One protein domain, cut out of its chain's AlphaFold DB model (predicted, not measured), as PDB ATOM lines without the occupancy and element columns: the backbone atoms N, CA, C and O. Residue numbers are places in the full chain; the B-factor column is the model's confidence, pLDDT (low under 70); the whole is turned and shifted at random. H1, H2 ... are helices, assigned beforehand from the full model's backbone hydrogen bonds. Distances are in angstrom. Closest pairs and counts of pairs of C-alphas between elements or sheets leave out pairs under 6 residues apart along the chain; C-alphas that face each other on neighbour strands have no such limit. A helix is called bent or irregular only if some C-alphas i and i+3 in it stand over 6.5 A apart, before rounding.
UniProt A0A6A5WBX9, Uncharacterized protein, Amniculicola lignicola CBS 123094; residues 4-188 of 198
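This is residues 4 to 188 of the 198 residues of an uncharacterized protein of Amniculicola lignicola CBS 123094 (UniProt A0A6A5WBX9). Five helices or arms, H1 to H4 and H5a, make an up-and-down bundle, each running against the one before it, and H7 packs along H5a. From there a long arm of H5b and H6 leads away and makes the length, H6 folding back beside H5b; residues 128 to 133 and 135 to 141 stick out at its far end. The printed part has 185 residues with seven named helices, H1 to H7 in chain order, and no named strand; the class is all helix. It is loose, with a radius of gyration of the C-alphas of 21.3 A, and elongated, spanning 74 by 41 by 30 A.

H1, residues 4 to 22, and H2, residues 27 to 40, form a hairpin at a shallow tilt of 23 degrees; their closest C-alphas, of Leu 20 and Trp 27, are 5.9 A apart. H2 is only just irregular, C-alphas 29 and 32 being 6.8 A apart. H3, residues 50 to 67, is the hub, touching four helices; its closest C-alphas to H1 are those of Thr 62 and Asn 17, 6.1 A apart. H3 and H4, residues 77 to 93, form a hairpin, with C-alphas 67 and 80 closest at 5.4 A. H5, residues 98 to 127, was assigned as one helix by its hydrogen bonds but is bent: C-alphas 111 and 114 are 6.8 A apart, and its arms H5a, 98 to 111, and H5b, 114 to 127, stand at a steep tilt of 50 degrees. H4 and H5a form a hairpin, with C-alphas 87 and 104 closest at 6.3 A. H6, residues 136 to 153, touches no helix but is near H5b. H7, residues 157 to 182, touches H5a, opposite ways at a shallow tilt of 12 degrees; C-alphas 105 and 169 are closest at 4.2 A. H7 and H1 are apart. Every O i to N i+4 pair is within hydrogen-bond range in H1, H5a and H5b, against 6 of 10 in H2, 13 of 14 in H3, 12 of 13 in H4, 13 of 14 in H6 and 20 of 22 in H7.

H1 begins at C-alpha 4, (-13.724, 68.176, -23.784), and is 27.0 A long. H3 and H6 each measure 25.3 A and H4 24.8 A. H7, 38.1 A long with a kink of 26 degrees near residue 168, ends at C-alpha 182, (11.489, 50.059, -2.813).

The farthest C-alphas, of Gly 4 and Ser 137, are 75.2 A apart. The printed part has no cut and no long link. Its mean pLDDT is 86.0, with residues 126 to 155 and 186 to 188 under 70.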
ATOM      1  N   GLY A   4     -12.310  68.029 -24.140       89.12
ATOM      2  CA  GLY A   4     -13.724  68.176 -23.784       89.12
ATOM      3  C   GLY A   4     -14.355  66.859 -23.329       89.12
ATOM      4  O   GLY A   4     -14.924  66.790 -22.244       89.12
ATOM      5  N   MET A   5     -14.162  65.782 -24.092       87.44
ATOM      6  CA  MET A   5     -14.616  64.435 -23.746       87.44
ATOM      7  C   MET A   5     -13.982  63.937 -22.448       87.44
ATOM      8  O   MET A   5     -14.646  63.257 -21.668       87.44
ATOM      9  N   LEU A   6     -12.707  64.265 -22.202       90.00
ATOM     10  CA  LEU A   6     -12.050  63.917 -20.942       90.00
ATOM     11  C   LEU A   6     -12.676  64.672 -19.761       90.00
ATOM     12  O   LEU A   6     -12.928  64.067 -18.721       90.00
ATOM     13  N   SER A   7     -12.958  65.966 -19.921       92.62
ATOM     14  CA  SER A   7     -13.643  66.770 -18.903       92.62
ATOM     15  C   SER A   7     -15.028  66.205 -18.576       92.62
ATOM     16  O   SER A   7     -15.347  65.996 -17.404       92.62
ATOM     17  N   ASP A   8     -15.826  65.886 -19.597       92.38
ATOM     18  CA  ASP A   8     -17.166  65.318 -19.426       92.38
ATOM     19  C   ASP A   8     -17.121  63.942 -18.748       92.38
ATOM     20  O   ASP A   8     -17.895  63.663 -17.828       92.38
ATOM     21  N   LEU A   9     -16.169  63.088 -19.148       93.31
ATOM     22  CA  LEU A   9     -15.929  61.797 -18.508       93.31
ATOM     23  C   LEU A   9     -15.609  61.969 -17.020       93.31
ATOM     24  O   LEU A   9     -16.211  61.305 -16.177       93.31
ATOM     25  N   MET A  10     -14.676  62.861 -16.690       94.94
ATOM     26  CA  MET A  10     -14.259  63.075 -15.306       94.94
ATOM     27  C   MET A  10     -15.370  63.695 -14.456       94.94
ATOM     28  O   MET A  10     -15.508  63.327 -13.289       94.94
ATOM     29  N   ALA A  11     -16.212  64.556 -15.033       94.56
ATOM     30  CA  ALA A  11     -17.407  65.064 -14.366       94.56
ATOM     31  C   ALA A  11     -18.404  63.936 -14.051       94.56
ATOM     32  O   ALA A  11     -18.895  63.846 -12.924       94.56
ATOM     33  N   MET A  12     -18.656  63.026 -14.999       93.25
ATOM     34  CA  MET A  12     -19.513  61.855 -14.763       93.25
ATOM     35  C   MET A  12     -18.946  60.927 -13.685       93.25
ATOM     36  O   MET A  12     -19.681  60.490 -12.801       93.25
ATOM     37  N   VAL A  13     -17.642  60.652 -13.719       94.06
ATOM     38  CA  VAL A  13     -16.963  59.838 -12.699       94.06
ATOM     39  C   VAL A  13     -17.090  60.478 -11.318       94.06
ATOM     40  O   VAL A  13     -17.425  59.785 -10.359       94.06
ATOM     41  N   ALA A  14     -16.898  61.794 -11.215       94.06
ATOM     42  CA  ALA A  14     -17.085  62.519  -9.964       94.06
ATOM     43  C   ALA A  14     -18.528  62.403  -9.447       94.06
ATOM     44  O   ALA A  14     -18.719  62.094  -8.272       94.06
ATOM     45  N   MET A  15     -19.534  62.559 -10.318       92.88
ATOM     46  CA  MET A  15     -20.945  62.394  -9.943       92.88
ATOM     47  C   MET A  15     -21.242  60.989  -9.407       92.88
ATOM     48  O   MET A  15     -21.874  60.856  -8.357       92.88
ATOM     49  N   ILE A  16     -20.748  59.942 -10.079       93.19
ATOM     50  CA  ILE A  16     -20.904  58.555  -9.614       93.19
ATOM     51  C   ILE A  16     -20.277  58.400  -8.226       93.19
ATOM     52  O   ILE A  16     -20.923  57.869  -7.327       93.19
ATOM     53  N   ASN A  17     -19.055  58.901  -8.026       91.69
ATOM     54  CA  ASN A  17     -18.368  58.803  -6.738       91.69
ATOM     55  C   ASN A  17     -19.156  59.501  -5.620       91.69
ATOM     56  O   ASN A  17     -19.389  58.907  -4.573       91.69
ATOM     57  N   THR A  18     -19.652  60.717  -5.872       92.38
ATOM     58  CA  THR A  18     -20.477  61.443  -4.895       92.38
ATOM     59  C   THR A  18     -21.785  60.727  -4.577       92.38
ATOM     60  O   THR A  18     -22.230  60.755  -3.434       92.38
ATOM     61  N   ALA A  19     -22.395  60.056  -5.558       90.19
ATOM     62  CA  ALA A  19     -23.616  59.289  -5.344       90.19
ATOM     63  C   ALA A  19     -23.350  58.045  -4.487       90.19
ATOM     64  O   ALA A  19     -24.137  57.742  -3.593       90.19
ATOM     65  N   LEU A  20     -22.226  57.359  -4.727       89.50
ATOM     66  CA  LEU A  20     -21.782  56.221  -3.918       89.50
ATOM     67  C   LEU A  20     -21.479  56.620  -2.467       89.50
ATOM     68  O   LEU A  20     -21.761  55.843  -1.560       89.50
ATOM     69  N   ASP A  21     -20.927  57.815  -2.249       89.62
ATOM     70  CA  ASP A  21     -20.637  58.328  -0.905       89.62
ATOM     71  C   ASP A  21     -21.906  58.811  -0.178       89.62
ATOM     72  O   ASP A  21     -22.000  58.705   1.044       89.62
ATOM     73  N   ALA A  22     -22.894  59.336  -0.913       89.50
ATOM     74  CA  ALA A  22     -24.125  59.875  -0.337       89.50
ATOM     75  C   ALA A  22     -25.132  58.791   0.071       89.50
ATOM     76  O   ALA A  22     -25.814  58.944   1.087       89.50
ATOM     77  N   SER A  23     -25.261  57.711  -0.710       83.56
ATOM     78  CA  SER A  23     -26.149  56.604  -0.357       83.56
ATOM     79  C   SER A  23     -25.614  55.253  -0.832       83.56
ATOM     80  O   SER A  23     -25.269  55.063  -1.999       83.56
ATOM     81  N   SER A  24     -25.625  54.272   0.071       75.88
ATOM     82  CA  SER A  24     -25.189  52.905  -0.220       75.88
ATOM     83  C   SER A  24     -26.157  52.129  -1.117       75.88
ATOM     84  O   SER A  24     -25.827  51.024  -1.527       75.88
ATOM     85  N   GLU A  25     -27.348  52.659  -1.423       82.56
ATOM     86  CA  GLU A  25     -28.358  51.977  -2.247       82.56
ATOM     87  C   GLU A  25     -28.450  52.526  -3.680       82.56
ATOM     88  O   GLU A  25     -28.816  51.782  -4.594       82.56
ATOM     89  N   SER A  26     -28.033  53.777  -3.921       86.00
ATOM     90  CA  SER A  26     -28.118  54.442  -5.236       86.00
ATOM     91  C   SER A  26     -27.117  53.938  -6.276       86.00
ATOM     92  O   SER A  26     -27.119  54.395  -7.419       86.00
ATOM     93  N   TRP A  27     -26.239  52.998  -5.921       90.19
ATOM     94  CA  TRP A  27     -25.247  52.452  -6.851       90.19
ATOM     95  C   TRP A  27     -25.901  51.797  -8.078       90.19
ATOM     96  O   TRP A  27     -25.362  51.870  -9.180       90.19
ATOM     97  N   ARG A  28     -27.096  51.208  -7.920       92.94
ATOM     98  CA  ARG A  28     -27.823  50.560  -9.024       92.94
ATOM     99  C   ARG A  28     -28.203  51.547 -10.128       92.94
ATOM    100  O   ARG A  28     -28.108  51.198 -11.305       92.94
ATOM    101  N   ASP A  29     -28.533  52.780  -9.758       92.94
ATOM    102  CA  ASP A  29     -28.912  53.838 -10.700       92.94
ATOM    103  C   ASP A  29     -27.721  54.290 -11.558       92.94
ATOM    104  O   ASP A  29     -27.883  54.703 -12.706       92.94
ATOM    105  N   GLN A  30     -26.499  54.133 -11.040       93.75
ATOM    106  CA  GLN A  30     -25.267  54.520 -11.732       93.75
ATOM    107  C   GLN A  30     -24.778  53.468 -12.743       93.75
ATOM    108  O   GLN A  30     -23.924  53.760 -13.584       93.75
ATOM    109  N   LEU A  31     -25.326  52.245 -12.717       94.25
ATOM    110  CA  LEU A  31     -24.863  51.148 -13.576       94.25
ATOM    111  C   LEU A  31     -25.058  51.428 -15.062       94.25
ATOM    112  O   LEU A  31     -24.234  51.010 -15.873       94.25
ATOM    113  N   HIS A  32     -26.142  52.111 -15.434       93.88
ATOM    114  CA  HIS A  32     -26.393  52.432 -16.836       93.88
ATOM    115  C   HIS A  32     -25.337  53.398 -17.387       93.88
ATOM    116  O   HIS A  32     -24.775  53.147 -18.453       93.88
ATOM    117  N   ALA A  33     -25.015  54.453 -16.633       92.12
ATOM    118  CA  ALA A  33     -23.974  55.407 -17.000       92.12
ATOM    119  C   ALA A  33     -22.601  54.725 -17.101       92.12
ATOM    120  O   ALA A  33     -21.907  54.871 -18.108       92.12
ATOM    121  N   ALA A  34     -22.243  53.906 -16.107       94.00
ATOM    122  CA  ALA A  34     -20.979  53.178 -16.120       94.00
ATOM    123  C   ALA A  34     -20.876  52.204 -17.303       94.00
ATOM    124  O   ALA A  34     -19.864  52.205 -17.998       94.00
ATOM    125  N   ARG A  35     -21.930  51.429 -17.599       95.62
ATOM    126  CA  ARG A  35     -21.950  50.517 -18.757       95.62
ATOM    127  C   ARG A  35     -21.758  51.250 -20.073       95.62
ATOM    128  O   ARG A  35     -20.946  50.806 -20.882       95.62
ATOM    129  N   SER A  36     -22.451  52.373 -20.252       93.00
ATOM    130  CA  SER A  36     -22.273  53.232 -21.422       93.00
ATOM    131  C   SER A  36     -20.810  53.633 -21.570       93.00
ATOM    132  O   SER A  36     -20.250  53.426 -22.638       93.00
ATOM    133  N   ILE A  37     -20.158  54.076 -20.489       92.44
ATOM    134  CA  ILE A  37     -18.732  54.427 -20.497       92.44
ATOM    135  C   ILE A  37     -17.849  53.224 -20.843       92.44
ATOM    136  O   ILE A  37     -17.052  53.299 -21.774       92.44
ATOM    137  N   THR A  38     -18.008  52.091 -20.156       94.06
ATOM    138  CA  THR A  38     -17.178  50.895 -20.396       94.06
ATOM    139  C   THR A  38     -17.334  50.303 -21.797       94.06
ATOM    140  O   THR A  38     -16.439  49.602 -22.257       94.06
ATOM    141  N   ALA A  39     -18.452  50.567 -22.483       91.31
ATOM    142  CA  ALA A  39     -18.700  50.060 -23.829       91.31
ATOM    143  C   ALA A  39     -17.867  50.774 -24.906       91.31
ATOM    144  O   ALA A  39     -17.593  50.178 -25.946       91.31
ATOM    145  N   PHE A  40     -17.477  52.034 -24.679       87.06
ATOM    146  CA  PHE A  40     -16.678  52.810 -25.636       87.06
ATOM    147  C   PHE A  40     -15.270  53.140 -25.134       87.06
ATOM    148  O   PHE A  40     -14.393  53.453 -25.940       87.06
ATOM    149  N   LEU A  41     -15.051  53.124 -23.817       90.56
ATOM    150  CA  LEU A  41     -13.788  53.508 -23.214       90.56
ATOM    151  C   LEU A  41     -12.872  52.297 -23.057       90.56
ATOM    152  O   LEU A  41     -13.140  51.380 -22.285       90.56
ATOM    153  N   GLU A  42     -11.735  52.358 -23.735       89.31
ATOM    154  CA  GLU A  42     -10.625  51.428 -23.567       89.31
ATOM    155  C   GLU A  42      -9.377  52.220 -23.158       89.31
ATOM    156  O   GLU A  42      -9.025  53.223 -23.783       89.31
ATOM    157  N   LEU A  43      -8.719  51.794 -22.079       85.12
ATOM    158  CA  LEU A  43      -7.603  52.488 -21.432       85.12
ATOM    159  C   LEU A  43      -6.272  51.809 -21.773       85.12
ATOM    160  O   LEU A  43      -5.480  51.460 -20.899       85.12
ATOM    161  N   PHE A  44      -6.030  51.592 -23.066       79.06
ATOM    162  CA  PHE A  44      -4.763  51.046 -23.539       79.06
ATOM    163  C   PHE A  44      -3.695  52.139 -23.591       79.06
ATOM    164  O   PHE A  44      -3.820  53.111 -24.338       79.06
ATOM    165  N   ASP A  45      -2.615  51.939 -22.840       72.00
ATOM    166  CA  ASP A  45      -1.428  52.781 -22.903       72.00
ATOM    167  C   ASP A  45      -0.286  52.003 -23.551       72.00
ATOM    168  O   ASP A  45       0.157  50.986 -23.029       72.00
ATOM    169  N   THR A  46       0.242  52.516 -24.658       76.06
ATOM    170  CA  THR A  46       1.498  52.026 -25.253       76.06
ATOM    171  C   THR A  46       2.694  52.898 -24.881       76.06
ATOM    172  O   THR A  46       3.835  52.502 -25.085       76.06
ATOM    173  N   THR A  47       2.447  54.104 -24.363       84.12
ATOM    174  CA  THR A  47       3.478  55.078 -23.992       84.12
ATOM    175  C   THR A  47       3.196  55.608 -22.588       84.12
ATOM    176  O   THR A  47       2.091  56.106 -22.364       84.12
ATOM    177  N   PRO A  48       4.169  55.540 -21.660       87.06
ATOM    178  CA  PRO A  48       4.016  56.083 -20.316       87.06
ATOM    179  C   PRO A  48       3.667  57.582 -20.312       87.06
ATOM    180  O   PRO A  48       4.347  58.389 -20.944       87.06
ATOM    181  N   ASN A  49       2.622  57.959 -19.577       90.31
ATOM    182  CA  ASN A  49       2.189  59.332 -19.330       90.31
ATOM    183  C   ASN A  49       1.527  59.427 -17.941       90.31
ATOM    184  O   ASN A  49       0.443  58.891 -17.711       90.31
ATOM    185  N   ASP A  50       2.172  60.145 -17.019       87.75
ATOM    186  CA  ASP A  50       1.744  60.223 -15.619       87.75
ATOM    187  C   ASP A  50       0.410  60.953 -15.409       87.75
ATOM    188  O   ASP A  50      -0.375  60.550 -14.548       87.75
ATOM    189  N   GLU A  51       0.137  62.018 -16.164       89.38
ATOM    190  CA  GLU A  51      -1.134  62.750 -16.072       89.38
ATOM    191  C   GLU A  51      -2.288  61.887 -16.565       89.38
ATOM    192  O   GLU A  51      -3.345  61.826 -15.934       89.38
ATOM    193  N   ARG A  52      -2.048  61.152 -17.655       90.06
ATOM    194  CA  ARG A  52      -3.018  60.213 -18.200       90.06
ATOM    195  C   ARG A  52      -3.321  59.087 -17.218       90.06
ATOM    196  O   ARG A  52      -4.485  58.826 -16.915       90.06
ATOM    197  N   ARG A  53      -2.270  58.489 -16.656       92.12
ATOM    198  CA  ARG A  53      -2.389  57.426 -15.657       92.12
ATOM    199  C   ARG A  53      -3.255  57.851 -14.472       92.12
ATOM    200  O   ARG A  53      -4.053  57.052 -13.995       92.12
ATOM    201  N   LYS A  54      -3.116  59.091 -13.983       91.88
ATOM    202  CA  LYS A  54      -3.885  59.589 -12.824       91.88
ATOM    203  C   LYS A  54      -5.394  59.542 -13.061       91.88
ATOM    204  O   LYS A  54      -6.117  59.020 -12.214       91.88
ATOM    205  N   TRP A  55      -5.879  60.056 -14.192       92.50
ATOM    206  CA  TRP A  55      -7.319  60.035 -14.460       92.50
ATOM    207  C   TRP A  55      -7.810  58.621 -14.797       92.50
ATOM    208  O   TRP A  55      -8.884  58.236 -14.347       92.50
ATOM    209  N   GLN A  56      -7.005  57.811 -15.496       94.56
ATOM    210  CA  GLN A  56      -7.329  56.405 -15.768       94.56
ATOM    211  C   GLN A  56      -7.518  55.611 -14.472       94.56
ATOM    212  O   GLN A  56      -8.510  54.902 -14.318       94.56
ATOM    213  N   LEU A  57      -6.600  55.777 -13.514       94.06
ATOM    214  CA  LEU A  57      -6.712  55.198 -12.176       94.06
ATOM    215  C   LEU A  57      -8.004  55.635 -11.481       94.06
ATOM    216  O   LEU A  57      -8.713  54.791 -10.945       94.06
ATOM    217  N   SER A  58      -8.339  56.926 -11.540       94.38
ATOM    218  CA  SER A  58      -9.567  57.458 -10.937       94.38
ATOM    219  C   SER A  58     -10.840  56.852 -11.539       94.38
ATOM    220  O   SER A  58     -11.783  56.562 -10.802       94.38
ATOM    221  N   VAL A  59     -10.883  56.662 -12.863       95.62
ATOM    222  CA  VAL A  59     -12.016  56.022 -13.556       95.62
ATOM    223  C   VAL A  59     -12.163  54.577 -13.085       95.62
ATOM    224  O   VAL A  59     -13.250  54.169 -12.672       95.62
ATOM    225  N   ILE A  60     -11.072  53.805 -13.127       96.56
ATOM    226  CA  ILE A  60     -11.115  52.381 -12.789       96.56
ATOM    227  C   ILE A  60     -11.451  52.182 -11.307       96.56
ATOM    228  O   ILE A  60     -12.268  51.323 -10.994       96.56
ATOM    229  N   ASP A  61     -10.876  52.978 -10.405       96.00
ATOM    230  CA  ASP A  61     -11.183  52.913  -8.972       96.00
ATOM    231  C   ASP A  61     -12.672  53.163  -8.701       96.00
ATOM    232  O   ASP A  61     -13.336  52.344  -8.063       96.00
ATOM    233  N   THR A  62     -13.239  54.217  -9.295       95.94
ATOM    234  CA  THR A  62     -14.666  54.542  -9.146       95.94
ATOM    235  C   THR A  62     -15.557  53.415  -9.670       95.94
ATOM    236  O   THR A  62     -16.528  53.022  -9.023       95.94
ATOM    237  N   PHE A  63     -15.223  52.843 -10.828       96.94
ATOM    238  CA  PHE A  63     -16.010  51.757 -11.414       96.94
ATOM    239  C   PHE A  63     -15.842  50.440 -10.662       96.94
ATOM    240  O   PHE A  63     -16.791  49.666 -10.584       96.94
ATOM    241  N   GLN A  64     -14.682  50.196 -10.058       96.44
ATOM    242  CA  GLN A  64     -14.469  49.053  -9.181       96.44
ATOM    243  C   GLN A  64     -15.292  49.183  -7.897       96.44
ATOM    244  O   GLN A  64     -15.941  48.213  -7.502       96.44
ATOM    245  N   ARG A  65     -15.331  50.375  -7.282       95.06
ATOM    246  CA  ARG A  65     -16.214  50.669  -6.139       95.06
ATOM    247  C   ARG A  65     -17.679  50.433  -6.500       95.06
ATOM    248  O   ARG A  65     -18.388  49.768  -5.756       95.06
ATOM    249  N   LEU A  66     -18.109  50.922  -7.663       95.88
ATOM    250  CA  LEU A  66     -19.464  50.716  -8.174       95.88
ATOM    251  C   LEU A  66     -19.773  49.231  -8.419       95.88
ATOM    252  O   LEU A  66     -20.819  48.735  -8.006       95.88
ATOM    253  N   ALA A  67     -18.867  48.515  -9.091       96.19
ATOM    254  CA  ALA A  67     -19.060  47.118  -9.460       96.19
ATOM    255  C   ALA A  67     -19.200  46.216  -8.233       96.19
ATOM    256  O   ALA A  67     -19.961  45.254  -8.266       96.19
ATOM    257  N   TYR A  68     -18.490  46.526  -7.154       95.56
ATOM    258  CA  TYR A  68     -18.485  45.731  -5.932       95.56
ATOM    259  C   TYR A  68     -19.139  46.457  -4.751       95.56
ATOM    260  O   TYR A  68     -18.812  46.166  -3.605       95.56
ATOM    261  N   ALA A  69     -20.093  47.358  -5.018       94.00
ATOM    262  CA  ALA A  69     -20.909  47.988  -3.976       94.00
ATOM    263  C   ALA A  69     -21.702  46.951  -3.149       94.00
ATOM    264  O   ALA A  69     -21.966  47.166  -1.972       94.00
ATOM    265  N   ASP A  70     -22.030  45.808  -3.759       91.88
ATOM    266  CA  ASP A  70     -22.620  44.621  -3.127       91.88
ATOM    267  C   ASP A  70     -21.745  43.391  -3.441       91.88
ATOM    268  O   ASP A  70     -22.076  42.530  -4.266       91.88
ATOM    269  N   ALA A  71     -20.537  43.377  -2.865       92.00
ATOM    270  CA  ALA A  71     -19.532  42.342  -3.117       92.00
ATOM    271  C   ALA A  71     -19.970  40.951  -2.621       92.00
ATOM    272  O   ALA A  71     -19.654  39.949  -3.266       92.00
ATOM    273  N   ASP A  72     -20.752  40.891  -1.540       91.25
ATOM    274  CA  ASP A  72     -21.253  39.644  -0.946       91.25
ATOM    275  C   ASP A  72     -22.212  38.905  -1.890       91.25
ATOM    276  O   ASP A  72     -22.179  37.675  -1.993       91.25
ATOM    277  N   SER A  73     -23.003  39.642  -2.677       89.62
ATOM    278  CA  SER A  73     -23.847  39.067  -3.737       89.62
ATOM    279  C   SER A  73     -23.062  38.687  -5.006       89.62
ATOM    280  O   SER A  73     -23.585  38.017  -5.908       89.62
ATOM    281  N   GLY A  74     -21.780  39.062  -5.073       87.81
ATOM    282  CA  GLY A  74     -20.867  38.831  -6.192       87.81
ATOM    283  C   GLY A  74     -20.629  40.035  -7.093       87.81
ATOM    284  O   GLY A  74     -19.889  39.897  -8.065       87.81
ATOM    285  N   GLY A  75     -21.220  41.194  -6.805       92.44
ATOM    286  CA  GLY A  75     -21.046  42.405  -7.602       92.44
ATOM    287  C   GLY A  75     -21.500  42.305  -9.069       92.44
ATOM    288  O   GLY A  75     -22.102  41.332  -9.529       92.44
ATOM    289  N   VAL A  76     -21.194  43.356  -9.824       95.69
ATOM    290  CA  VAL A  76     -21.529  43.550 -11.236       95.69
ATOM    291  C   VAL A  76     -20.366  43.090 -12.107       95.69
ATOM    292  O   VAL A  76     -19.380  43.800 -12.317       95.69
ATOM    293  N   GLN A  77     -20.479  41.856 -12.595       94.19
ATOM    294  CA  GLN A  77     -19.384  41.125 -13.232       94.19
ATOM    295  C   GLN A  77     -18.846  41.786 -14.503       94.19
ATOM    296  O   GLN A  77     -17.637  41.781 -14.719       94.19
ATOM    297  N   ASP A  78     -19.699  42.368 -15.344       95.56
ATOM    298  CA  ASP A  78     -19.288  43.033 -16.584       95.56
ATOM    299  C   ASP A  78     -18.363  44.227 -16.308       95.56
ATOM    300  O   ASP A  78     -17.254  44.286 -16.846       95.56
ATOM    301  N   ILE A  79     -18.759  45.109 -15.386       96.50
ATOM    302  CA  ILE A  79     -17.955  46.272 -14.983       96.50
ATOM    303  C   ILE A  79     -16.693  45.819 -14.232       96.50
ATOM    304  O   ILE A  79     -15.597  46.300 -14.519       96.50
ATOM    305  N   GLY A  80     -16.807  44.844 -13.323       95.81
ATOM    306  CA  GLY A  80     -15.660  44.301 -12.588       95.81
ATOM    307  C   GLY A  80     -14.614  43.634 -13.497       95.81
ATOM    308  O   GLY A  80     -13.409  43.772 -13.268       95.81
ATOM    309  N   ASN A  81     -15.054  42.940 -14.554       95.75
ATOM    310  CA  ASN A  81     -14.194  42.353 -15.591       95.75
ATOM    311  C   ASN A  81     -13.542  43.417 -16.473       95.75
ATOM    312  O   ASN A  81     -12.381  43.259 -16.852       95.75
ATOM    313  N   TRP A  82     -14.265  44.489 -16.801       96.88
ATOM    314  CA  TRP A  82     -13.680  45.628 -17.501       96.88
ATOM    315  C   TRP A  82     -12.576  46.269 -16.653       96.88
ATOM    316  O   TRP A  82     -11.449  46.367 -17.131       96.88
ATOM    317  N   CYS A  83     -12.843  46.571 -15.376       96.94
ATOM    318  CA  CYS A  83     -11.863  47.178 -14.469       96.94
ATOM    319  C   CYS A  83     -10.575  46.352 -14.393       96.94
ATOM    320  O   CYS A  83      -9.491  46.878 -14.626       96.94
ATOM    321  N   LEU A  84     -10.699  45.040 -14.160       96.12
ATOM    322  CA  LEU A  84      -9.550  44.139 -14.083       96.12
ATOM    323  C   LEU A  84      -8.724  44.145 -15.376       96.12
ATOM    324  O   LEU A  84      -7.499  44.220 -15.329       96.12
ATOM    325  N   ARG A  85      -9.387  44.089 -16.535       96.12
ATOM    326  CA  ARG A  85      -8.722  44.097 -17.844       96.12
ATOM    327  C   ARG A  85      -7.953  45.394 -18.079       96.12
ATOM    328  O   ARG A  85      -6.790  45.333 -18.473       96.12
ATOM    329  N   GLN A  86      -8.574  46.540 -17.793       95.44
ATOM    330  CA  GLN A  86      -7.923  47.842 -17.936       95.44
ATOM    331  C   GLN A  86      -6.734  47.976 -16.982       95.44
ATOM    332  O   GLN A  86      -5.652  48.377 -17.400       95.44
ATOM    333  N   SER A  87      -6.886  47.572 -15.715       95.31
ATOM    334  CA  SER A  87      -5.785  47.621 -14.748       95.31
ATOM    335  C   SER A  87      -4.611  46.730 -15.151       95.31
ATOM    336  O   SER A  87      -3.469  47.159 -15.034       95.31
ATOM    337  N   LEU A  88      -4.867  45.511 -15.643       94.88
ATOM    338  CA  LEU A  88      -3.809  44.606 -16.105       94.88
ATOM    339  C   LEU A  88      -3.087  45.149 -17.340       94.88
ATOM    340  O   LEU A  88      -1.869  45.027 -17.423       94.88
ATOM    341  N   SER A  89      -3.821  45.772 -18.263       93.62
ATOM    342  CA  SER A  89      -3.244  46.473 -19.414       93.62
ATOM    343  C   SER A  89      -2.312  47.601 -18.963       93.62
ATOM    344  O   SER A  89      -1.141  47.623 -19.333       93.62
ATOM    345  N   LEU A  90      -2.777  48.485 -18.074       93.38
ATOM    346  CA  LEU A  90      -1.945  49.568 -17.540       93.38
ATOM    347  C   LEU A  90      -0.740  49.042 -16.751       93.38
ATOM    348  O   LEU A  90       0.335  49.635 -16.806       93.38
ATOM    349  N   LEU A  91      -0.878  47.914 -16.052       93.50
ATOM    350  CA  LEU A  91       0.222  47.307 -15.306       93.50
ATOM    351  C   LEU A  91       1.343  46.785 -16.224       93.50
ATOM    352  O   LEU A  91       2.490  46.736 -15.793       93.50
ATOM    353  N   GLN A  92       1.057  46.442 -17.485       92.75
ATOM    354  CA  GLN A  92       2.113  46.117 -18.457       92.75
ATOM    355  C   GLN A  92       2.994  47.338 -18.761       92.75
ATOM    356  O   GLN A  92       4.196  47.188 -18.970       92.75
ATOM    357  N   THR A  93       2.412  48.536 -18.730       92.38
ATOM    358  CA  THR A  93       3.103  49.807 -18.992       92.38
ATOM    359  C   THR A  93       3.745  50.392 -17.729       92.38
ATOM    360  O   THR A  93       4.815  50.994 -17.808       92.38
ATOM    361  N   TYR A  94       3.141  50.181 -16.554       92.31
ATOM    362  CA  TYR A  94       3.637  50.664 -15.257       92.31
ATOM    363  C   TYR A  94       3.742  49.520 -14.222       92.31
ATOM    364  O   TYR A  94       2.983  49.496 -13.250       92.31
ATOM    365  N   PRO A  95       4.685  48.574 -14.387       92.25
ATOM    366  CA  PRO A  95       4.719  47.316 -13.623       92.25
ATOM    367  C   PRO A  95       4.930  47.476 -12.113       92.25
ATOM    368  O   PRO A  95       4.460  46.640 -11.341       92.25
ATOM    369  N   GLU A  96       5.594  48.556 -11.702       92.12
ATOM    370  CA  GLU A  96       5.913  48.866 -10.302       92.12
ATOM    371  C   GLU A  96       5.024  49.980  -9.725       92.12
ATOM    372  O   GLU A  96       5.310  50.540  -8.665       92.12
ATOM    373  N   ASN A  97       3.944  50.357 -10.415       92.56
ATOM    374  CA  ASN A  97       3.029  51.357  -9.881       92.56
ATOM    375  C   ASN A  97       2.211  50.767  -8.721       92.56
ATOM    376  O   ASN A  97       1.407  49.852  -8.902       92.56
ATOM    377  N   VAL A  98       2.415  51.327  -7.528       93.69
ATOM    378  CA  VAL A  98       1.812  50.847  -6.277       93.69
ATOM    379  C   VAL A  98       0.284  50.892  -6.334       93.69
ATOM    380  O   VAL A  98      -0.369  49.933  -5.922       93.69
ATOM    381  N   ASP A  99      -0.291  51.967  -6.878       93.25
ATOM    382  CA  ASP A  99      -1.742  52.148  -6.943       93.25
ATOM    383  C   ASP A  99      -2.402  51.125  -7.874       93.25
ATOM    384  O   ASP A  99      -3.405  50.524  -7.498       93.25
ATOM    385  N   LEU A 100      -1.808  50.843  -9.040       94.31
ATOM    386  CA  LEU A 100      -2.282  49.800  -9.958       94.31
ATOM    387  C   LEU A 100      -2.185  48.403  -9.339       94.31
ATOM    388  O   LEU A 100      -3.147  47.639  -9.409       94.31
ATOM    389  N   LEU A 101      -1.057  48.067  -8.705       95.94
ATOM    390  CA  LEU A 101      -0.885  46.779  -8.024       95.94
ATOM    391  C   LEU A 101      -1.937  46.594  -6.919       95.94
ATOM    392  O   LEU A 101      -2.569  45.538  -6.824       95.94
ATOM    393  N   LYS A 102      -2.182  47.644  -6.128       94.56
ATOM    394  CA  LYS A 102      -3.228  47.666  -5.102       94.56
ATOM    395  C   LYS A 102      -4.622  47.518  -5.708       94.56
ATOM    396  O   LYS A 102      -5.429  46.755  -5.177       94.56
ATOM    397  N   LEU A 103      -4.908  48.220  -6.801       94.44
ATOM    398  CA  LEU A 103      -6.201  48.195  -7.479       94.44
ATOM    399  C   LEU A 103      -6.526  46.787  -7.995       94.44
ATOM    400  O   LEU A 103      -7.594  46.260  -7.679       94.44
ATOM    401  N   VAL A 104      -5.571  46.143  -8.679       96.56
ATOM    402  CA  VAL A 104      -5.693  44.759  -9.173       96.56
ATOM    403  C   VAL A 104      -5.866  43.779  -8.015       96.56
ATOM    404  O   VAL A 104      -6.777  42.953  -8.041       96.56
ATOM    405  N   GLY A 105      -5.029  43.877  -6.980       95.69
ATOM    406  CA  GLY A 105      -5.130  43.014  -5.802       95.69
ATOM    407  C   GLY A 105      -6.483  43.142  -5.094       95.69
ATOM    408  O   GLY A 105      -7.104  42.140  -4.747       95.69
ATOM    409  N   THR A 106      -6.984  44.371  -4.961       95.31
ATOM    410  CA  THR A 106      -8.307  44.651  -4.385       95.31
ATOM    411  C   THR A 106      -9.431  44.108  -5.269       95.31
ATOM    412  O   THR A 106     -10.393  43.562  -4.743       95.31
ATOM    413  N   ASN A 107      -9.312  44.176  -6.600       95.44
ATOM    414  CA  ASN A 107     -10.295  43.590  -7.517       95.44
ATOM    415  C   ASN A 107     -10.460  42.082  -7.276       95.44
ATOM    416  O   ASN A 107     -11.577  41.589  -7.129       95.44
ATOM    417  N   TRP A 108      -9.341  41.357  -7.176       96.44
ATOM    418  CA  TRP A 108      -9.347  39.928  -6.858       96.44
ATOM    419  C   TRP A 108      -9.931  39.650  -5.470       96.44
ATOM    420  O   TRP A 108     -10.755  38.751  -5.325       96.44
ATOM    421  N   LEU A 109      -9.584  40.455  -4.463       95.12
ATOM    422  CA  LEU A 109     -10.158  40.340  -3.120       95.12
ATOM    423  C   LEU A 109     -11.688  40.514  -3.129       95.12
ATOM    424  O   LEU A 109     -12.400  39.752  -2.476       95.12
ATOM    425  N   LEU A 110     -12.192  41.499  -3.879       95.44
ATOM    426  CA  LEU A 110     -13.621  41.790  -3.999       95.44
ATOM    427  C   LEU A 110     -14.375  40.662  -4.717       95.44
ATOM    428  O   LEU A 110     -15.474  40.298  -4.313       95.44
ATOM    429  N   ARG A 111     -13.759  40.035  -5.726       94.19
ATOM    430  CA  ARG A 111     -14.311  38.838  -6.388       94.19
ATOM    431  C   ARG A 111     -14.461  37.651  -5.445       94.19
ATOM    432  O   ARG A 111     -15.407  36.886  -5.595       94.19
ATOM    433  N   ALA A 112     -13.543  37.497  -4.494       94.00
ATOM    434  CA  ALA A 112     -13.586  36.399  -3.534       94.00
ATOM    435  C   ALA A 112     -14.698  36.570  -2.481       94.00
ATOM    436  O   ALA A 112     -15.071  35.581  -1.851       94.00
ATOM    437  N   GLN A 113     -15.242  37.783  -2.291       94.38
ATOM    438  CA  GLN A 113     -16.187  38.081  -1.201       94.38
ATOM    439  C   GLN A 113     -17.426  37.193  -1.230       94.38
ATOM    440  O   GLN A 113     -17.801  36.662  -0.196       94.38
ATOM    441  N   LYS A 114     -18.005  36.924  -2.404       93.38
ATOM    442  CA  LYS A 114     -19.164  36.026  -2.509       93.38
ATOM    443  C   LYS A 114     -18.883  34.623  -1.971       93.38
ATOM    444  O   LYS A 114     -19.695  34.070  -1.232       93.38
ATOM    445  N   SER A 115     -17.754  34.028  -2.354       90.69
ATOM    446  CA  SER A 115     -17.378  32.688  -1.890       90.69
ATOM    447  C   SER A 115     -17.064  32.713  -0.389       90.69
ATOM    448  O   SER A 115     -17.497  31.822   0.335       90.69
ATOM    449  N   LEU A 116     -16.418  33.775   0.106       91.69
ATOM    450  CA  LEU A 116     -16.163  33.973   1.539       91.69
ATOM    451  C   LEU A 116     -17.452  34.162   2.357       91.69
ATOM    452  O   LEU A 116     -17.581  33.577   3.430       91.69
ATOM    453  N   ALA A 117     -18.425  34.913   1.844       91.12
ATOM    454  CA  ALA A 117     -19.715  35.128   2.492       91.12
ATOM    455  C   ALA A 117     -20.493  33.812   2.635       91.12
ATOM    456  O   ALA A 117     -21.040  33.526   3.700       91.12
ATOM    457  N   LYS A 118     -20.487  32.963   1.599       88.75
ATOM    458  CA  LYS A 118     -21.073  31.615   1.679       88.75
ATOM    459  C   LYS A 118     -20.379  30.749   2.725       88.75
ATOM    460  O   LYS A 118     -21.067  30.129   3.531       88.75
ATOM    461  N   ILE A 119     -19.043  30.729   2.727       87.31
ATOM    462  CA  ILE A 119     -18.254  29.987   3.721       87.31
ATOM    463  C   ILE A 119     -18.663  30.424   5.132       87.31
ATOM    464  O   ILE A 119     -19.057  29.587   5.943       87.31
ATOM    465  N   HIS A 120     -18.702  31.733   5.383       87.06
ATOM    466  CA  HIS A 120     -19.101  32.293   6.672       87.06
ATOM    467  C   HIS A 120     -20.520  31.873   7.100       87.06
ATOM    468  O   HIS A 120     -20.735  31.508   8.258       87.06
ATOM    469  N   VAL A 121     -21.495  31.864   6.182       86.00
ATOM    470  CA  VAL A 121     -22.857  31.374   6.474       86.00
ATOM    471  C   VAL A 121     -22.839  29.887   6.843       86.00
ATOM    472  O   VAL A 121     -23.390  29.509   7.877       86.00
ATOM    473  N   THR A 122     -22.148  29.047   6.065       83.75
ATOM    474  CA  THR A 122     -22.080  27.599   6.339       83.75
ATOM    475  C   THR A 122     -21.402  27.265   7.674       83.75
ATOM    476  O   THR A 122     -21.790  26.312   8.357       83.75
ATOM    477  N   GLU A 123     -20.411  28.057   8.083       81.19
ATOM    478  CA  GLU A 123     -19.717  27.899   9.365       81.19
ATOM    479  C   GLU A 123     -20.578  28.332  10.551       81.19
ATOM    480  O   GLU A 123     -20.592  27.667  11.596       81.19
ATOM    481  N   ARG A 124     -21.340  29.419  10.381       79.00
ATOM    482  CA  ARG A 124     -22.276  29.905  11.395       79.00
ATOM    483  C   ARG A 124     -23.369  28.880  11.686       79.00
ATOM    484  O   ARG A 124     -23.638  28.599  12.854       79.00
ATOM    485  N   ASP A 125     -23.948  28.288  10.647       70.06
ATOM    486  CA  ASP A 125     -25.005  27.281  10.793       70.06
ATOM    487  C   ASP A 125     -24.480  25.991  11.447       70.06
ATOM    488  O   ASP A 125     -25.178  25.358  12.243       70.06
ATOM    489  N   SER A 126     -23.213  25.642  11.197       63.75
ATOM    490  CA  SER A 126     -22.554  24.480  11.807       63.75
ATOM    491  C   SER A 126     -22.278  24.660  13.308       63.75
ATOM    492  O   SER A 126     -22.312  23.688  14.061       63.75
ATOM    493  N   SER A 127     -22.053  25.894  13.771       56.78
ATOM    494  CA  SER A 127     -21.707  26.198  15.174       56.78
ATOM    495  C   SER A 127     -22.913  26.263  16.127       56.78
ATOM    496  O   SER A 127     -22.740  26.311  17.342       56.78
ATOM    497  N   SER A 128     -24.145  26.241  15.609       54.72
ATOM    498  CA  SER A 128     -25.392  26.355  16.393       54.72
ATOM    499  C   SER A 128     -25.793  25.061  17.136       54.72
ATOM    500  O   SER A 128     -26.718  25.042  17.950       54.72
ATOM    501  N   SER A 129     -25.088  23.952  16.898       52.53
ATOM    502  CA  SER A 129     -25.477  22.626  17.390       52.53
ATOM    503  C   SER A 129     -24.654  22.185  18.608       52.53
ATOM    504  O   SER A 129     -23.710  21.416  18.465       52.53
ATOM    505  N   GLY A 130     -25.041  22.608  19.817       53.59
ATOM    506  CA  GLY A 130     -24.695  21.867  21.044       53.59
ATOM    507  C   GLY A 130     -23.893  22.618  22.105       53.59
ATOM    508  O   GLY A 130     -22.746  22.285  22.372       53.59
ATOM    509  N   ALA A 131     -24.537  23.554  22.803       49.81
ATOM    510  CA  ALA A 131     -24.113  23.958  24.143       49.81
ATOM    511  C   ALA A 131     -24.991  23.240  25.183       49.81
ATOM    512  O   ALA A 131     -25.894  23.825  25.779       49.81
ATOM    513  N   SER A 132     -24.759  21.945  25.375       57.06
ATOM    514  CA  SER A 132     -25.248  21.201  26.538       57.06
ATOM    515  C   SER A 132     -24.046  20.586  27.248       57.06
ATOM    516  O   SER A 132     -23.117  20.111  26.605       57.06
ATOM    517  N   GLN A 133     -24.027  20.693  28.577       58.06
ATOM    518  CA  GLN A 133     -22.912  20.332  29.461       58.06
ATOM    519  C   GLN A 133     -22.277  18.986  29.076       58.06
ATOM    520  O   GLN A 133     -22.900  17.943  29.263       58.06
ATOM    521  N   GLN A 134     -21.040  19.007  28.573       57.50
ATOM    522  CA  GLN A 134     -20.317  17.797  28.185       57.50
ATOM    523  C   GLN A 134     -19.070  17.549  29.025       57.50
ATOM    524  O   GLN A 134     -18.396  18.456  29.511       57.50
ATOM    525  N   SER A 135     -18.797  16.262  29.214       59.50
ATOM    526  CA  SER A 135     -17.637  15.740  29.931       59.50
ATOM    527  C   SER A 135     -16.334  16.054  29.181       59.50
ATOM    528  O   SER A 135     -16.309  16.029  27.952       59.50
ATOM    529  N   LYS A 136     -15.207  16.226  29.892       62.09
ATOM    530  CA  LYS A 136     -13.865  16.424  29.287       62.09
ATOM    531  C   LYS A 136     -13.493  15.350  28.246       62.09
ATOM    532  O   LYS A 136     -12.720  15.615  27.331       62.09
ATOM    533  N   SER A 137     -14.040  14.133  28.368       62.25
ATOM    534  CA  SER A 137     -13.843  13.053  27.386       62.25
ATOM    535  C   SER A 137     -14.664  13.235  26.104       62.25
ATOM    536  O   SER A 137     -14.287  12.705  25.061       62.25
ATOM    537  N   GLU A 138     -15.806  13.905  26.184       61.31
ATOM    538  CA  GLU A 138     -16.659  14.197  25.033       61.31
ATOM    539  C   GLU A 138     -16.182  15.451  24.312       61.31
ATOM    540  O   GLU A 138     -16.214  15.484  23.089       61.31
ATOM    541  N   GLU A 139     -15.631  16.416  25.047       62.09
ATOM    542  CA  GLU A 139     -14.993  17.598  24.475       62.09
ATOM    543  C   GLU A 139     -13.798  17.230  23.589       62.09
ATOM    544  O   GLU A 139     -13.717  17.685  22.454       62.09
ATOM    545  N   GLN A 140     -12.941  16.292  24.012       65.56
ATOM    546  CA  GLN A 140     -11.848  15.808  23.158       65.56
ATOM    547  C   GLN A 140     -12.360  15.113  21.882       65.56
ATOM    548  O   GLN A 140     -11.778  15.281  20.812       65.56
ATOM    549  N   ARG A 141     -13.461  14.348  21.966       67.62
ATOM    550  CA  ARG A 141     -14.080  13.703  20.792       67.62
ATOM    551  C   ARG A 141     -14.745  14.718  19.868       67.62
ATOM    552  O   ARG A 141     -14.691  14.541  18.655       67.62
ATOM    553  N   HIS A 142     -15.338  15.769  20.421       64.19
ATOM    554  CA  HIS A 142     -15.904  16.875  19.656       64.19
ATOM    555  C   HIS A 142     -14.842  17.716  18.979       64.19
ATOM    556  O   HIS A 142     -15.011  18.032  17.812       64.19
ATOM    557  N   VAL A 143     -13.716  17.986  19.639       68.00
ATOM    558  CA  VAL A 143     -12.567  18.644  19.009       68.00
ATOM    559  C   VAL A 143     -12.046  17.793  17.852       68.00
ATOM    560  O   VAL A 143     -11.913  18.304  16.748       68.00
ATOM    561  N   SER A 144     -11.836  16.484  18.046       67.75
ATOM    562  CA  SER A 144     -11.399  15.592  16.960       67.75
ATOM    563  C   SER A 144     -12.416  15.481  15.818       67.75
ATOM    564  O   SER A 144     -12.039  15.353  14.655       67.75
ATOM    565  N   ARG A 145     -13.716  15.539  16.119       69.50
ATOM    566  CA  ARG A 145     -14.769  15.549  15.097       69.50
ATOM    567  C   ARG A 145     -14.800  16.877  14.346       69.50
ATOM    568  O   ARG A 145     -14.837  16.872  13.123       69.50
ATOM    569  N   ALA A 146     -14.706  17.992  15.062       66.19
ATOM    570  CA  ALA A 146     -14.640  19.328  14.493       66.19
ATOM    571  C   ALA A 146     -13.404  19.500  13.601       66.19
ATOM    572  O   ALA A 146     -13.524  20.100  12.538       66.19
ATOM    573  N   THR A 147     -12.252  18.919  13.963       68.25
ATOM    574  CA  THR A 147     -11.058  18.935  13.103       68.25
ATOM    575  C   THR A 147     -11.255  18.111  11.834       68.25
ATOM    576  O   THR A 147     -10.946  18.603  10.756       68.25
ATOM    577  N   ILE A 148     -11.831  16.906  11.922       68.19
ATOM    578  CA  ILE A 148     -12.097  16.067  10.737       68.19
ATOM    579  C   ILE A 148     -13.124  16.735   9.814       68.19
ATOM    580  O   ILE A 148     -12.977  16.733   8.593       68.19
ATOM    581  N   GLU A 149     -14.170  17.335  10.380       67.00
ATOM    582  CA  GLU A 149     -15.166  18.052   9.593       67.00
ATOM    583  C   GLU A 149     -14.599  19.352   9.001       67.00
ATOM    584  O   GLU A 149     -14.935  19.695   7.871       67.00
ATOM    585  N   ALA A 150     -13.716  20.062   9.710       62.91
ATOM    586  CA  ALA A 150     -12.992  21.208   9.159       62.91
ATOM    587  C   ALA A 150     -12.093  20.786   7.987       62.91
ATOM    588  O   ALA A 150     -12.121  21.423   6.936       62.91
ATOM    589  N   GLU A 151     -11.374  19.668   8.111       64.12
ATOM    590  CA  GLU A 151     -10.551  19.108   7.033       64.12
ATOM    591  C   GLU A 151     -11.383  18.673   5.818       64.12
ATOM    592  O   GLU A 151     -10.977  18.905   4.680       64.12
ATOM    593  N   ALA A 152     -12.572  18.104   6.032       64.25
ATOM    594  CA  ALA A 152     -13.497  17.765   4.950       64.25
ATOM    595  C   ALA A 152     -14.059  19.019   4.249       64.25
ATOM    596  O   ALA A 152     -14.245  19.017   3.029       64.25
ATOM    597  N   ARG A 153     -14.289  20.108   4.998       67.19
ATOM    598  CA  ARG A 153     -14.796  21.387   4.467       67.19
ATOM    599  C   ARG A 153     -13.771  22.130   3.607       67.19
ATOM    600  O   ARG A 153     -14.180  22.795   2.657       67.19
ATOM    601  N   LEU A 154     -12.467  21.947   3.843       65.50
ATOM    602  CA  LEU A 154     -11.397  22.534   3.013       65.50
ATOM    603  C   LEU A 154     -11.485  22.143   1.527       65.50
ATOM    604  O   LEU A 154     -10.963  22.861   0.674       65.50
ATOM    605  N   TRP A 155     -12.138  21.022   1.214       68.50
ATOM    606  CA  TRP A 155     -12.315  20.519  -0.153       68.50
ATOM    607  C   TRP A 155     -13.670  20.879  -0.768       68.50
ATOM    608  O   TRP A 155     -13.989  20.429  -1.869       68.50
ATOM    609  N   THR A 156     -14.486  21.673  -0.074       78.38
ATOM    610  CA  THR A 156     -15.759  22.147  -0.627       78.38
ATOM    611  C   THR A 156     -15.521  23.146  -1.758       78.38
ATOM    612  O   THR A 156     -14.506  23.845  -1.808       78.38
ATOM    613  N   ALA A 157     -16.469  23.200  -2.695       83.00
ATOM    614  CA  ALA A 157     -16.332  23.992  -3.914       83.00
ATOM    615  C   ALA A 157     -16.079  25.484  -3.631       83.00
ATOM    616  O   ALA A 157     -15.213  26.078  -4.272       83.00
ATOM    617  N   ASP A 158     -16.764  26.065  -2.639       83.56
ATOM    618  CA  ASP A 158     -16.608  27.482  -2.289       83.56
ATOM    619  C   ASP A 158     -15.214  27.783  -1.699       83.56
ATOM    620  O   ASP A 158     -14.632  28.822  -2.002       83.56
ATOM    621  N   TYR A 159     -14.629  26.859  -0.927       85.38
ATOM    622  CA  TYR A 159     -13.263  26.987  -0.397       85.38
ATOM    623  C   TYR A 159     -12.198  26.920  -1.495       85.38
ATOM    624  O   TYR A 159     -11.236  27.695  -1.492       85.38
ATOM    625  N   VAL A 160     -12.369  26.007  -2.455       87.81
ATOM    626  CA  VAL A 160     -11.464  25.878  -3.604       87.81
ATOM    627  C   VAL A 160     -11.539  27.124  -4.487       87.81
ATOM    628  O   VAL A 160     -10.499  27.657  -4.880       87.81
ATOM    629  N   GLU A 161     -12.749  27.623  -4.753       87.56
ATOM    630  CA  GLU A 161     -12.973  28.857  -5.510       87.56
ATOM    631  C   GLU A 161     -12.347  30.066  -4.799       87.56
ATOM    632  O   GLU A 161     -11.536  30.778  -5.396       87.56
ATOM    633  N   ALA A 162     -12.638  30.251  -3.505       89.00
ATOM    634  CA  ALA A 162     -12.077  31.338  -2.710       89.00
ATOM    635  C   ALA A 162     -10.544  31.309  -2.735       89.00
ATOM    636  O   ALA A 162      -9.910  32.329  -2.995       89.00
ATOM    637  N   ARG A 163      -9.925  30.137  -2.552       88.44
ATOM    638  CA  ARG A 163      -8.464  29.997  -2.606       88.44
ATOM    639  C   ARG A 163      -7.892  30.340  -3.981       88.44
ATOM    640  O   ARG A 163      -6.859  31.006  -4.053       88.44
ATOM    641  N   GLY A 164      -8.547  29.899  -5.056       91.19
ATOM    642  CA  GLY A 164      -8.128  30.193  -6.427       91.19
ATOM    643  C   GLY A 164      -8.121  31.692  -6.734       91.19
ATOM    644  O   GLY A 164      -7.210  32.177  -7.401       91.19
ATOM    645  N   ILE A 165      -9.093  32.432  -6.195       92.19
ATOM    646  CA  ILE A 165      -9.233  33.882  -6.388       92.19
ATOM    647  C   ILE A 165      -8.344  34.676  -5.413       92.19
ATOM    648  O   ILE A 165      -7.801  35.720  -5.775       92.19
ATOM    649  N   LEU A 166      -8.146  34.193  -4.184       93.94
ATOM    650  CA  LEU A 166      -7.325  34.873  -3.177       93.94
ATOM    651  C   LEU A 166      -5.828  34.808  -3.479       93.94
ATOM    652  O   LEU A 166      -5.105  35.738  -3.125       93.94
ATOM    653  N   LEU A 167      -5.351  33.755  -4.148       94.56
ATOM    654  CA  LEU A 167      -3.940  33.637  -4.518       94.56
ATOM    655  C   LEU A 167      -3.440  34.864  -5.312       94.56
ATOM    656  O   LEU A 167      -2.549  35.554  -4.803       94.56
ATOM    657  N   PRO A 168      -4.037  35.236  -6.466       94.38
ATOM    658  CA  PRO A 168      -3.612  36.429  -7.191       94.38
ATOM    659  C   PRO A 168      -3.817  37.712  -6.375       94.38
ATOM    660  O   PRO A 168      -2.979  38.609  -6.460       94.38
ATOM    661  N   ALA A 169      -4.864  37.803  -5.544       94.62
ATOM    662  CA  ALA A 169      -5.056  38.957  -4.660       94.62
ATOM    663  C   ALA A 169      -3.835  39.167  -3.752       94.62
ATOM    664  O   ALA A 169      -3.279  40.267  -3.691       94.62
ATOM    665  N   THR A 170      -3.376  38.101  -3.092       94.88
ATOM    666  CA  THR A 170      -2.217  38.173  -2.197       94.88
ATOM    667  C   THR A 170      -0.923  38.486  -2.938       94.88
ATOM    668  O   THR A 170      -0.120  39.261  -2.426       94.88
ATOM    669  N   ASP A 171      -0.726  37.951  -4.142       95.94
ATOM    670  CA  ASP A 171       0.493  38.186  -4.919       95.94
ATOM    671  C   ASP A 171       0.601  39.643  -5.384       95.94
ATOM    672  O   ASP A 171       1.645  40.273  -5.207       95.94
ATOM    673  N   TYR A 172      -0.482  40.225  -5.913       96.12
ATOM    674  CA  TYR A 172      -0.485  41.631  -6.330       96.12
ATOM    675  C   TYR A 172      -0.357  42.594  -5.146       96.12
ATOM    676  O   TYR A 172       0.389  43.568  -5.237       96.12
ATOM    677  N   LEU A 173      -1.019  42.316  -4.018       94.06
ATOM    678  CA  LEU A 173      -0.902  43.153  -2.819       94.06
ATOM    679  C   LEU A 173       0.498  43.074  -2.195       94.06
ATOM    680  O   LEU A 173       1.032  44.102  -1.783       94.06
ATOM    681  N   LYS A 174       1.130  41.894  -2.171       94.56
ATOM    682  CA  LYS A 174       2.531  41.754  -1.738       94.56
ATOM    683  C   LYS A 174       3.470  42.555  -2.632       94.56
ATOM    684  O   LYS A 174       4.255  43.346  -2.121       94.56
ATOM    685  N   ARG A 175       3.319  42.435  -3.954       95.50
ATOM    686  CA  ARG A 175       4.077  43.251  -4.912       95.50
ATOM    687  C   ARG A 175       3.860  44.746  -4.688       95.50
ATOM    688  O   ARG A 175       4.823  45.496  -4.746       95.50
ATOM    689  N   ALA A 176       2.635  45.180  -4.384       93.69
ATOM    690  CA  ALA A 176       2.356  46.581  -4.061       93.69
ATOM    691  C   ALA A 176       3.143  47.049  -2.824       93.69
ATOM    692  O   ALA A 176       3.717  48.136  -2.834       93.69
ATOM    693  N   VAL A 177       3.203  46.220  -1.776       92.50
ATOM    694  CA  VAL A 177       3.972  46.503  -0.552       92.50
ATOM    695  C   VAL A 177       5.472  46.558  -0.836       92.50
ATOM    696  O   VAL A 177       6.149  47.471  -0.365       92.50
ATOM    697  N   ASP A 178       5.996  45.612  -1.609       93.44
ATOM    698  CA  ASP A 178       7.418  45.563  -1.944       93.44
ATOM    699  C   ASP A 178       7.826  46.739  -2.846       93.44
ATOM    700  O   ASP A 178       8.845  47.379  -2.582       93.44
ATOM    701  N   ALA A 179       6.994  47.103  -3.827       91.81
ATOM    702  CA  ALA A 179       7.188  48.283  -4.669       91.81
ATOM    703  C   ALA A 179       7.132  49.584  -3.851       91.81
ATOM    704  O   ALA A 179       7.996  50.448  -3.999       91.81
ATOM    705  N   ALA A 180       6.173  49.710  -2.925       89.62
ATOM    706  CA  ALA A 180       6.086  50.859  -2.022       89.62
ATOM    707  C   ALA A 180       7.321  50.969  -1.114       89.62
ATOM    708  O   ALA A 180       7.835  52.069  -0.893       89.62
ATOM    709  N   ARG A 181       7.834  49.827  -0.628       89.00
ATOM    710  CA  ARG A 181       9.074  49.759   0.154       89.00
ATOM    711  C   ARG A 181      10.283  50.190  -0.674       89.00
ATOM    712  O   ARG A 181      11.080  50.988  -0.193       89.00
ATOM    713  N   ALA A 182      10.399  49.703  -1.907       89.69
ATOM    714  CA  ALA A 182      11.489  50.059  -2.813       89.69
ATOM    715  C   ALA A 182      11.483  51.550  -3.192       89.69
ATOM    716  O   ALA A 182      12.542  52.153  -3.337       89.69
ATOM    717  N   GLN A 183      10.300  52.160  -3.305       87.12
ATOM    718  CA  GLN A 183      10.136  53.578  -3.645       87.12
ATOM    719  C   GLN A 183      10.317  54.522  -2.446       87.12
ATOM    720  O   GLN A 183      10.219  55.737  -2.607       87.12
ATOM    721  N   GLY A 184      10.544  53.997  -1.236       78.50
ATOM    722  CA  GLY A 184      10.606  54.811  -0.018       78.50
ATOM    723  C   GLY A 184       9.273  55.483   0.334       78.50
ATOM    724  O   GLY A 184       9.227  56.338   1.213       78.50
ATOM    725  N   LEU A 185       8.176  55.068  -0.311       71.19
ATOM    726  CA  LEU A 185       6.806  55.514  -0.048       71.19
ATOM    727  C   LEU A 185       6.192  54.764   1.142       71.19
ATOM    728  O   LEU A 185       4.972  54.622   1.230       71.19
ATOM    729  N   THR A 186       7.019  54.275   2.074       61.69
ATOM    730  CA  THR A 186       6.592  53.739   3.373       61.69
ATOM    731  C   THR A 186       6.078  54.876   4.251       61.69
ATOM    732  O   THR A 186       6.638  55.208   5.291       61.69
ATOM    733  N   THR A 187       5.012  55.515   3.795       52.19
ATOM    734  CA  THR A 187       4.271  56.538   4.504       52.19
ATOM    735  C   THR A 187       3.171  55.821   5.270       52.19
ATOM    736  O   THR A 187       2.526  54.913   4.745       52.19
ATOM    737  N   ALA A 188       2.957  56.236   6.515       52.41
ATOM    738  CA  ALA A 188       2.063  55.679   7.532       52.41
ATOM    739  C   ALA A 188       0.635  55.249   7.097       52.41
ATOM    740  O   ALA A 188      -0.046  54.589   7.870       52.41
TER     741      ALA A 188